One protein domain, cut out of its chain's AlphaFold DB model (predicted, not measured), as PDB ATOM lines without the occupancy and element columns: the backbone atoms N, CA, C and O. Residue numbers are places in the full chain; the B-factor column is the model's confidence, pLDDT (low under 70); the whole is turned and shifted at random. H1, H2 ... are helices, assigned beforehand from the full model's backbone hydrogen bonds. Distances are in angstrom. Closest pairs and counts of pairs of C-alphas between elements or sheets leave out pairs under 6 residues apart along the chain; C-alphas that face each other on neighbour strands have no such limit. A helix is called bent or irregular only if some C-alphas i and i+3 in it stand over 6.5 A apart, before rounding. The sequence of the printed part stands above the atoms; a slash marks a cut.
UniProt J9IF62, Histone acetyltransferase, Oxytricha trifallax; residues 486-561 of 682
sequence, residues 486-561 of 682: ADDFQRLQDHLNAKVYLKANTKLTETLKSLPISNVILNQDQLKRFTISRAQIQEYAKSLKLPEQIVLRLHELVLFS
ATOM      1  N   ALA A 486      96.550   0.009 -25.390       89.44
ATOM      2  CA  ALA A 486      95.257  -0.445 -24.885       89.44
ATOM      3  C   ALA A 486      94.536  -1.329 -25.919       89.44
ATOM      4  O   ALA A 486      94.672  -1.110 -27.126       89.44
ATOM      5  N   ASP A 487      93.706  -2.272 -25.462       90.94
ATOM      6  CA  ASP A 487      93.025  -3.254 -26.324       90.94
ATOM      7  C   ASP A 487      92.284  -2.616 -27.512       90.94
ATOM      8  O   ASP A 487      92.400  -3.074 -28.652       90.94
ATOM      9  N   ASP A 488      91.550  -1.526 -27.268       89.88
ATOM     10  CA  ASP A 488      90.823  -0.787 -28.305       89.88
ATOM     11  C   ASP A 488      91.772  -0.157 -29.341       89.88
ATOM     12  O   ASP A 488      91.480  -0.156 -30.542       89.88
ATOM     13  N   PHE A 489      92.931   0.344 -28.900       93.25
ATOM     14  CA  PHE A 489      93.941   0.922 -29.783       93.25
ATOM     15  C   PHE A 489      94.691  -0.157 -30.572       93.25
ATOM     16  O   PHE A 489      94.918   0.011 -31.771       93.25
ATOM     17  N   GLN A 490      95.001  -1.300 -29.951       93.62
ATOM     18  CA  GLN A 490      95.610  -2.441 -30.635       93.62
ATOM     19  C   GLN A 490      94.703  -2.962 -31.758       93.62
ATOM     20  O   GLN A 490      95.185  -3.223 -32.857       93.62
ATOM     21  N   ARG A 491      93.382  -3.053 -31.534       93.62
ATOM     22  CA  ARG A 491      92.413  -3.436 -32.583       93.62
ATOM     23  C   ARG A 491      92.414  -2.455 -33.754       93.62
ATOM     24  O   ARG A 491      92.390  -2.870 -34.912       93.62
ATOM     25  N   LEU A 492      92.450  -1.157 -33.454       94.38
ATOM     26  CA  LEU A 492      92.535  -0.096 -34.455       94.38
ATOM     27  C   LEU A 492      93.819  -0.217 -35.283       94.38
ATOM     28  O   LEU A 492      93.764  -0.187 -36.515       94.38
ATOM     29  N   GLN A 493      94.957  -0.387 -34.608       94.88
ATOM     30  CA  GLN A 493      96.256  -0.585 -35.237       94.88
ATOM     31  C   GLN A 493      96.262  -1.837 -36.119       94.88
ATOM     32  O   GLN A 493      96.677  -1.765 -37.276       94.88
ATOM     33  N   ASP A 494      95.794  -2.968 -35.592       94.69
ATOM     34  CA  ASP A 494      95.754  -4.246 -36.301       94.69
ATOM     35  C   ASP A 494      94.937  -4.121 -37.590       94.69
ATOM     36  O   ASP A 494      95.388  -4.544 -38.652       94.69
ATOM     37  N   HIS A 495      93.771  -3.472 -37.528       94.25
ATOM     38  CA  HIS A 495      92.920  -3.254 -38.695       94.25
ATOM     39  C   HIS A 495      93.616  -2.430 -39.789       94.25
ATOM     40  O   HIS A 495      93.592  -2.803 -40.967       94.25
ATOM     41  N   LEU A 496      94.241  -1.308 -39.423       96.06
ATOM     42  CA  LEU A 496      94.893  -0.415 -40.385       96.06
ATOM     43  C   LEU A 496      96.180  -1.026 -40.945       96.06
ATOM     44  O   LEU A 496      96.371  -1.059 -42.164       96.06
ATOM     45  N   ASN A 497      97.016  -1.603 -40.085       96.69
ATOM     46  CA  ASN A 497      98.237  -2.274 -40.513       96.69
ATOM     47  C   ASN A 497      97.931  -3.513 -41.369       96.69
ATOM     48  O   ASN A 497      98.656  -3.761 -42.330       96.69
ATOM     49  N   ALA A 498      96.848  -4.255 -41.099       95.62
ATOM     50  CA  ALA A 498      96.438  -5.398 -41.921       95.62
ATOM     51  C   ALA A 498      96.094  -4.974 -43.355       95.62
ATOM     52  O   ALA A 498      96.477  -5.661 -44.301       95.62
ATOM     53  N   LYS A 499      95.437  -3.818 -43.546       94.56
ATOM     54  CA  LYS A 499      95.164  -3.272 -44.889       94.56
ATOM     55  C   LYS A 499      96.454  -2.984 -45.653       94.56
ATOM     56  O   LYS A 499      96.551  -3.313 -46.834       94.56
ATOM     57  N   VAL A 500      97.439  -2.371 -44.997       95.56
ATOM     58  CA  VAL A 500      98.737  -2.068 -45.620       95.56
ATOM     59  C   VAL A 500      99.514  -3.358 -45.902       95.56
ATOM     60  O   VAL A 500     100.055  -3.525 -46.994       95.56
ATOM     61  N   TYR A 501      99.502  -4.301 -44.962       95.94
ATOM     62  CA  TYR A 501     100.123  -5.612 -45.109       95.94
ATOM     63  C   TYR A 501      99.536  -6.411 -46.279       95.94
ATOM     64  O   TYR A 501     100.290  -6.927 -47.096       95.94
ATOM     65  N   LEU A 502      98.209  -6.461 -46.422       93.12
ATOM     66  CA  LEU A 502      97.538  -7.132 -47.543       93.12
ATOM     67  C   LEU A 502      97.896  -6.512 -48.898       93.12
ATOM     68  O   LEU A 502      98.108  -7.239 -49.868       93.12
ATOM     69  N   LYS A 503      98.011  -5.179 -48.964       94.00
ATOM     70  CA  LYS A 503      98.473  -4.481 -50.176       94.00
ATOM     71  C   LYS A 503      99.914  -4.852 -50.537       94.00
ATOM     72  O   LYS A 503     100.213  -4.986 -51.718       94.00
ATOM     73  N   ALA A 504     100.786  -5.026 -49.544       93.75
ATOM     74  CA  ALA A 504     102.171  -5.448 -49.757       93.75
ATOM     75  C   ALA A 504     102.298  -6.953 -50.062       93.75
ATOM     76  O   ALA A 504     103.162  -7.363 -50.835       93.75
ATOM     77  N   ASN A 505     101.434  -7.791 -49.487       92.81
ATOM     78  CA  ASN A 505     101.410  -9.234 -49.708       92.81
ATOM     79  C   ASN A 505     100.381  -9.613 -50.784       92.81
ATOM     80  O   ASN A 505      99.342 -10.227 -50.514       92.81
ATOM     81  N   THR A 506     100.686  -9.238 -52.027       89.12
ATOM     82  CA  THR A 506      99.844  -9.519 -53.201       89.12
ATOM     83  C   THR A 506      99.587 -11.013 -53.375       89.12
ATOM     84  O   THR A 506      98.443 -11.407 -53.583       89.12
ATOM     85  N   LYS A 507     100.610 -11.854 -53.166       86.88
ATOM     86  CA  LYS A 507     100.505 -13.318 -53.240       86.88
ATOM     87  C   LYS A 507      99.436 -13.872 -52.297       86.88
ATOM     88  O   LYS A 507      98.622 -14.699 -52.707       86.88
ATOM     89  N   LEU A 508      99.426 -13.433 -51.036       85.12
ATOM     90  CA  LEU A 508      98.402 -13.849 -50.079       85.12
ATOM     91  C   LEU A 508      97.023 -13.344 -50.510       85.12
ATOM     92  O   LEU A 508      96.074 -14.119 -50.523       85.12
ATOM     93  N   THR A 509      96.920 -12.081 -50.920       84.75
ATOM     94  CA  THR A 509      95.657 -11.487 -51.381       84.75
ATOM     95  C   THR A 509      95.066 -12.236 -52.583       84.75
ATOM     96  O   THR A 509      93.871 -12.528 -52.599       84.75
ATOM     97  N   GLU A 510      95.881 -12.583 -53.577       84.44
ATOM     98  CA  GLU A 510      95.476 -13.378 -54.745       84.44
ATOM     99  C   GLU A 510      95.051 -14.789 -54.345       84.44
ATOM    100  O   GLU A 510      93.998 -15.266 -54.773       84.44
ATOM    101  N   THR A 511      95.821 -15.424 -53.457       78.94
ATOM    102  CA  THR A 511      95.493 -16.747 -52.917       78.94
ATOM    103  C   THR A 511      94.125 -16.717 -52.240       78.94
ATOM    104  O   THR A 511      93.264 -17.509 -52.603       78.94
ATOM    105  N   LEU A 512      93.870 -15.770 -51.333       78.00
ATOM    106  CA  LEU A 512      92.585 -15.643 -50.633       78.00
ATOM    107  C   LEU A 512      91.413 -15.391 -51.594       78.00
ATOM    108  O   LEU A 512      90.349 -15.981 -51.423       78.00
ATOM    109  N   LYS A 513      91.603 -14.570 -52.636       77.12
ATOM    110  CA  LYS A 513      90.571 -14.300 -53.657       77.12
ATOM    111  C   LYS A 513      90.243 -15.515 -54.525       77.12
ATOM    112  O   LYS A 513      89.109 -15.653 -54.969       77.12
ATOM    113  N   SER A 514      91.230 -16.369 -54.794       72.12
ATOM    114  CA  SER A 514      91.085 -17.533 -55.681       72.12
ATOM    115  C   SER A 514      90.310 -18.705 -55.064       72.12
ATOM    116  O   SER A 514      89.958 -19.653 -55.765       72.12
ATOM    117  N   LEU A 515      90.059 -18.669 -53.755       66.69
ATOM    118  CA  LEU A 515      89.538 -19.812 -53.019       66.69
ATOM    119  C   LEU A 515      88.015 -19.719 -52.872       66.69
ATOM    120  O   LEU A 515      87.509 -18.697 -52.406       66.69
ATOM    121  N   PRO A 516      87.257 -20.779 -53.219       56.28
ATOM    122  CA  PRO A 516      85.817 -20.782 -53.012       56.28
ATOM    123  C   PRO A 516      85.512 -20.685 -51.512       56.28
ATOM    124  O   PRO A 516      85.935 -21.529 -50.725       56.28
ATOM    125  N   ILE A 517      84.735 -19.668 -51.128       52.19
ATOM    126  CA  ILE A 517      84.336 -19.339 -49.741       52.19
ATOM    127  C   ILE A 517      83.694 -20.540 -49.010       52.19
ATOM    128  O   ILE A 517      83.592 -20.548 -47.786       52.19
ATOM    129  N   SER A 518      83.277 -21.575 -49.742       49.12
ATOM    130  CA  SER A 518      82.474 -22.679 -49.241       49.12
ATOM    131  C   SER A 518      83.194 -23.997 -48.920       49.12
ATOM    132  O   SER A 518      82.478 -24.883 -48.480       49.12
ATOM    133  N   ASN A 519      84.522 -24.203 -49.076       51.72
ATOM    134  CA  ASN A 519      85.083 -25.564 -48.827       51.72
ATOM    135  C   ASN A 519      86.601 -25.774 -48.550       51.72
ATOM    136  O   ASN A 519      87.096 -26.885 -48.715       51.72
ATOM    137  N   VAL A 520      87.407 -24.784 -48.155       51.41
ATOM    138  CA  VAL A 520      88.829 -24.851 -48.581       51.41
ATOM    139  C   VAL A 520      89.864 -25.412 -47.592       51.41
ATOM    140  O   VAL A 520      90.918 -25.859 -48.037       51.41
ATOM    141  N   ILE A 521      89.611 -25.501 -46.283       52.81
ATOM    142  CA  ILE A 521      90.620 -26.042 -45.346       52.81
ATOM    143  C   ILE A 521      90.041 -27.174 -44.505       52.81
ATOM    144  O   ILE A 521      89.455 -26.954 -43.451       52.81
ATOM    145  N   LEU A 522      90.219 -28.404 -44.989       49.69
ATOM    146  CA  LEU A 522      89.795 -29.629 -44.302       49.69
ATOM    147  C   LEU A 522      90.932 -30.282 -43.495       49.69
ATOM    148  O   LEU A 522      90.663 -31.085 -42.605       49.69
ATOM    149  N   ASN A 523      92.199 -29.961 -43.793       52.03
ATOM    150  CA  ASN A 523      93.370 -30.586 -43.170       52.03
ATOM    151  C   ASN A 523      94.600 -29.654 -43.106       52.03
ATOM    152  O   ASN A 523      94.618 -28.562 -43.679       52.03
ATOM    153  N   GLN A 524      95.637 -30.096 -42.386       51.28
ATOM    154  CA  GLN A 524      96.871 -29.335 -42.147       51.28
ATOM    155  C   GLN A 524      97.703 -29.081 -43.415       51.28
ATOM    156  O   GLN A 524      98.388 -28.065 -43.493       51.28
ATOM    157  N   ASP A 525      97.615 -29.942 -44.430       57.28
ATOM    158  CA  ASP A 525      98.358 -29.768 -45.684       57.28
ATOM    159  C   ASP A 525      97.840 -28.605 -46.537       57.28
ATOM    160  O   ASP A 525      98.605 -27.959 -47.253       57.28
ATOM    161  N   GLN A 526      96.551 -28.279 -46.432       56.09
ATOM    162  CA  GLN A 526      95.961 -27.110 -47.095       56.09
ATOM    163  C   GLN A 526      96.410 -25.794 -46.430       56.09
ATOM    164  O   GLN A 526      96.595 -24.790 -47.120       56.09
ATOM    165  N   LEU A 527      96.681 -25.806 -45.114       58.50
ATOM    166  CA  LEU A 527      97.211 -24.647 -44.379       58.50
ATOM    167  C   LEU A 527      98.637 -24.261 -44.820       58.50
ATOM    168  O   LEU A 527      99.005 -23.093 -44.699       58.50
ATOM    169  N   LYS A 528      99.401 -25.191 -45.424       62.75
ATOM    170  CA  LYS A 528     100.745 -24.952 -46.003       62.75
ATOM    171  C   LYS A 528     100.780 -23.828 -47.025       62.75
ATOM    172  O   LYS A 528     101.802 -23.184 -47.216       62.75
ATOM    173  N   ARG A 529      99.668 -23.603 -47.724       65.00
ATOM    174  CA  ARG A 529      99.586 -22.606 -48.800       65.00
ATOM    175  C   ARG A 529      99.583 -21.176 -48.275       65.00
ATOM    176  O   ARG A 529      99.923 -20.257 -49.011       65.00
ATOM    177  N   PHE A 530      99.228 -21.004 -47.008       69.81
ATOM    178  CA  PHE A 530      99.068 -19.706 -46.371       69.81
ATOM    179  C   PHE A 530     100.257 -19.329 -45.507       69.81
ATOM    180  O   PHE A 530     100.152 -18.414 -44.716       69.81
ATOM    181  N   THR A 531     101.376 -20.033 -45.606       69.94
ATOM    182  CA  THR A 531     102.495 -19.848 -44.687       69.94
ATOM    183  C   THR A 531     103.373 -18.683 -45.084       69.94
ATOM    184  O   THR A 531     103.680 -18.509 -46.263       69.94
ATOM    185  N   ILE A 532     103.858 -17.963 -44.081       79.31
ATOM    186  CA  ILE A 532     104.862 -16.917 -44.237       79.31
ATOM    187  C   ILE A 532     106.213 -17.397 -43.693       79.31
ATOM    188  O   ILE A 532     106.279 -17.969 -42.604       79.31
ATOM    189  N   SER A 533     107.287 -17.213 -44.463       81.19
ATOM    190  CA  SER A 533     108.647 -17.565 -44.037       81.19
ATOM    191  C   SER A 533     109.279 -16.456 -43.190       81.19
ATOM    192  O   SER A 533     108.876 -15.295 -43.267       81.19
ATOM    193  N   ARG A 534     110.324 -16.780 -42.416       80.62
ATOM    194  CA  ARG A 534     111.071 -15.784 -41.624       80.62
ATOM    195  C   ARG A 534     111.660 -14.666 -42.489       80.62
ATOM    196  O   ARG A 534     111.557 -13.501 -42.123       80.62
ATOM    197  N   ALA A 535     112.205 -15.011 -43.655       84.25
ATOM    198  CA  ALA A 535     112.723 -14.031 -44.607       84.25
ATOM    199  C   ALA A 535     111.621 -13.078 -45.099       84.25
ATOM    200  O   ALA A 535     111.826 -11.868 -45.129       84.25
ATOM    201  N   GLN A 536     110.422 -13.601 -45.391       87.19
ATOM    202  CA  GLN A 536     109.273 -12.771 -45.766       87.19
ATOM    203  C   GLN A 536     108.813 -11.880 -44.607       87.19
ATOM    204  O   GLN A 536     108.512 -10.710 -44.822       87.19
ATOM    205  N   ILE A 537     108.777 -12.397 -43.372       88.50
ATOM    206  CA  ILE A 537     108.455 -11.588 -42.186       88.50
ATOM    207  C   ILE A 537     109.434 -10.417 -42.064       88.50
ATOM    208  O   ILE A 537     108.994  -9.289 -41.874       88.50
ATOM    209  N   GLN A 538     110.737 -10.667 -42.207       90.62
ATOM    210  CA  GLN A 538     111.779  -9.638 -42.136       90.62
ATOM    211  C   GLN A 538     111.665  -8.611 -43.266       90.62
ATOM    212  O   GLN A 538     111.789  -7.408 -43.030       90.62
ATOM    213  N   GLU A 539     111.377  -9.066 -44.484       95.50
ATOM    214  CA  GLU A 539     111.154  -8.207 -45.645       95.50
ATOM    215  C   GLU A 539     109.941  -7.286 -45.447       95.50
ATOM    216  O   GLU A 539     110.033  -6.069 -45.639       95.50
ATOM    217  N   TYR A 540     108.811  -7.834 -44.992       95.94
ATOM    218  CA  TYR A 540     107.622  -7.045 -44.678       95.94
ATOM    219  C   TYR A 540     107.837  -6.140 -43.464       95.94
ATOM    220  O   TYR A 540     107.412  -4.992 -43.488       95.94
ATOM    221  N   ALA A 541     108.532  -6.599 -42.424       94.38
ATOM    222  CA  ALA A 541     108.848  -5.788 -41.250       94.38
ATOM    223  C   ALA A 541     109.667  -4.556 -41.642       94.38
ATOM    224  O   ALA A 541     109.326  -3.434 -41.265       94.38
ATOM    225  N   LYS A 542     110.694  -4.749 -42.477       95.88
ATOM    226  CA  LYS A 542     111.538  -3.669 -42.990       95.88
ATOM    227  C   LYS A 542     110.769  -2.725 -43.917       95.88
ATOM    228  O   LYS A 542     110.842  -1.515 -43.734       95.88
ATOM    229  N   SER A 543     110.029  -3.250 -44.894       95.38
ATOM    230  CA  SER A 543     109.312  -2.423 -45.882       95.38
ATOM    231  C   SER A 543     108.105  -1.683 -45.297       95.38
ATOM    232  O   SER A 543     107.782  -0.576 -45.725       95.38
ATOM    233  N   LEU A 544     107.433  -2.271 -44.309       96.56
ATOM    234  CA  LEU A 544     106.298  -1.656 -43.621       96.56
ATOM    235  C   LEU A 544     106.717  -0.846 -42.393       96.56
ATOM    236  O   LEU A 544     105.872  -0.164 -41.821       96.56
ATOM    237  N   LYS A 545     107.994  -0.912 -41.997       97.62
ATOM    238  CA  LYS A 545     108.534  -0.329 -40.761       97.62
ATOM    239  C   LYS A 545     107.776  -0.791 -39.512       97.62
ATOM    240  O   LYS A 545     107.517  -0.007 -38.604       97.62
ATOM    241  N   LEU A 546     107.425  -2.074 -39.453       96.25
ATOM    242  CA  LEU A 546     106.722  -2.701 -38.328       96.25
ATOM    243  C   LEU A 546     107.623  -3.732 -37.633       96.25
ATOM    244  O   LEU A 546     108.533  -4.276 -38.258       96.25
ATOM    245  N   PRO A 547     107.394  -4.059 -36.350       92.56
ATOM    246  CA  PRO A 547     108.045  -5.204 -35.720       92.56
ATOM    247  C   PRO A 547     107.680  -6.525 -36.406       92.56
ATOM    248  O   PRO A 547     106.525  -6.741 -36.772       92.56
ATOM    249  N   GLU A 548     108.638  -7.452 -36.492       90.94
ATOM    250  CA  GLU A 548     108.430  -8.801 -37.056       90.94
ATOM    251  C   GLU A 548     107.237  -9.525 -36.410       90.94
ATOM    252  O   GLU A 548     106.439 -10.182 -37.075       90.94
ATOM    253  N   GLN A 549     107.075  -9.338 -35.102       86.25
ATOM    254  CA  GLN A 549     106.006  -9.937 -34.307       86.25
ATOM    255  C   GLN A 549     104.628  -9.387 -34.692       86.25
ATOM    256  O   GLN A 549     103.651 -10.134 -34.708       86.25
ATOM    257  N   ILE A 550     104.559  -8.100 -35.045       90.31
ATOM    258  CA  ILE A 550     103.335  -7.472 -35.540       90.31
ATOM    259  C   ILE A 550     103.029  -7.993 -36.941       90.31
ATOM    260  O   ILE A 550     101.903  -8.396 -37.188       90.31
ATOM    261  N   VAL A 551     104.015  -8.091 -37.838       92.50
ATOM    262  CA  VAL A 551     103.808  -8.679 -39.178       92.50
ATOM    263  C   VAL A 551     103.253 -10.102 -39.089       92.50
ATOM    264  O   VAL A 551     102.288 -10.428 -39.783       92.50
ATOM    265  N   LEU A 552     103.817 -10.935 -38.210       88.19
ATOM    266  CA  LEU A 552     103.313 -12.286 -37.969       88.19
ATOM    267  C   LEU A 552     101.868 -12.265 -37.448       88.19
ATOM    268  O   LEU A 552     101.021 -12.982 -37.976       88.19
ATOM    269  N   ARG A 553     101.567 -11.408 -36.467       89.31
ATOM    270  CA  ARG A 553     100.208 -11.236 -35.936       89.31
ATOM    271  C   ARG A 553      99.219 -10.809 -37.024       89.31
ATOM    272  O   ARG A 553      98.138 -11.377 -37.107       89.31
ATOM    273  N   LEU A 554      99.573  -9.844 -37.872       92.06
ATOM    274  CA  LEU A 554      98.714  -9.375 -38.967       92.06
ATOM    275  C   LEU A 554      98.418 -10.492 -39.962       92.06
ATOM    276  O   LEU A 554      97.276 -10.664 -40.379       92.06
ATOM    277  N   HIS A 555      99.440 -11.271 -40.309       88.50
ATOM    278  CA  HIS A 555      99.284 -12.440 -41.156       88.50
ATOM    279  C   HIS A 555      98.303 -13.448 -40.538       88.50
ATOM    280  O   HIS A 555      97.375 -13.899 -41.207       88.50
ATOM    281  N   GLU A 556      98.440 -13.742 -39.244       85.44
ATOM    282  CA  GLU A 556      97.532 -14.639 -38.528       85.44
ATOM    283  C   GLU A 556      96.098 -14.099 -38.442       85.44
ATOM    284  O   GLU A 556      95.154 -14.864 -38.633       85.44
ATOM    285  N   LEU A 557      95.920 -12.799 -38.197       87.50
ATOM    286  CA  LEU A 557      94.605 -12.154 -38.134       87.50
ATOM    287  C   LEU A 557      93.882 -12.189 -39.483       87.50
ATOM    288  O   LEU A 557      92.691 -12.485 -39.529       87.50
ATOM    289  N   VAL A 558      94.603 -11.934 -40.577       85.88
ATOM    290  CA  VAL A 558      94.071 -12.018 -41.945       85.88
ATOM    291  C   VAL A 558      93.624 -13.439 -42.281       85.88
ATOM    292  O   VAL A 558      92.576 -13.633 -42.894       85.88
ATOM    293  N   LEU A 559      94.405 -14.447 -41.889       80.31
ATOM    294  CA  LEU A 559      94.000 -15.835 -42.084       80.31
ATOM    295  C   LEU A 559      92.791 -16.174 -41.223       80.31
ATOM    296  O   LEU A 559      91.846 -16.773 -41.720       80.31
ATOM    297  N   PHE A 560      92.791 -15.762 -39.957       81.31
ATOM    298  CA  PHE A 560      91.683 -16.026 -39.052       81.31
ATOM    299  C   PHE A 560      90.364 -15.427 -39.555       81.31
ATOM    300  O   PHE A 560      89.361 -16.139 -39.562       81.31
ATOM    301  N   SER A 561      90.372 -14.183 -40.046       80.62
ATOM    302  CA  SER A 561      89.170 -13.544 -40.599       80.62
ATOM    303  C   SER A 561      88.657 -14.248 -41.859       80.62
ATOM    304  O   SER A 561      87.453 -14.355 -42.070       80.62
TER     305      SER A 561
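This is residues 486 to 561 of the 682 residues of the protein "Histone acetyltransferase" of Oxytricha trifallax (UniProt J9IF62). H5 lies in the middle of a small cluster of helices, with the long H1 crossing it, H4 packed at a large angle on its first residues, and H2 and H3 more loosely placed round the rest of it. Residues 486 to 492, of which 487 to 492 belong to H1, stick out as an arm, and residues 513 to 526, of which 513 to 514 belong to H2 and 524 to 526 to H3, stick out elsewhere. The printed part has 76 residues with five named helices, H1 to H5 in order, and no named strand; the class is all helix. The whole is compact, with a radius of gyration of the C-alphas of 13.0 A and spans of 35 by 29 by 20 A.

H1, residues 487 to 504, begins at C-alpha 487 (93.025, -3.254, -26.324) and is 25.3 A long from first to last C-alpha. H2 is residues 506 to 514, 12.1 A, and H3 is residues 524 to 530, 10.7 A. H3 is neither bent nor irregular, but only just: C-alphas 526 and 529 are 6.0 A apart. H4 is residues 534 to 544, 15.0 A, with C-alpha 534 at (111.071, -15.784, -41.624). H5, residues 548 to 561, is 20.1 A long and ends at C-alpha 561 (89.170, -13.544, -40.599).

H1 is the hub, touching three helices. With its residues 494 to 501 alone it touches H5, about perpendicular at 88 degrees; the closest C-alphas, of Ala 498 and Leu 554, are 5.5 A apart. With residues 500 to 504 alone it touches H4, about perpendicular at 79 degrees, closest at the C-alphas of Tyr 501 and Leu 544, 7.5 A. H5 touches H4 with residues 548 to 552 alone, about perpendicular at 83 degrees, closest at the C-alphas of Ala 541 and Glu 548, 5.2 A. The helix packing is mostly crossed: H1, H4 and H5 touch one another and no pair of them is at a shallow tilt. H1 and H2 touch only at the corner by their link, and only just, with 3 pairs of C-alphas within 8 A; the closest are those of Leu 502 and Thr 509, 6.1 A. H2 and H5 are near each other. H3 is close to but not clearly touching H2, closest at the C-alphas of Leu 508 and Phe 530, 7.0 A, and H5, closest at those of Phe 530 and Leu 559, 7.7 A. H1 and H3 are apart, as are H2 and H4, and H3 and H4. Every O i to N i+4 pair is within hydrogen-bond range in H1, H2, H4 and H5; in H3 it is 0 of 3, with 4 of 4 O i to N i+3 pairs within range.

The two C-alphas farthest apart, those of Ala 486 and Asn 519, are 36.2 A apart. The printed part has no cut and no long link; the link from H2 to H3, 9 residues, is short, and the others are tight. The mean pLDDT of the printed part is 82.3, and residues 515 to 531 are under 70.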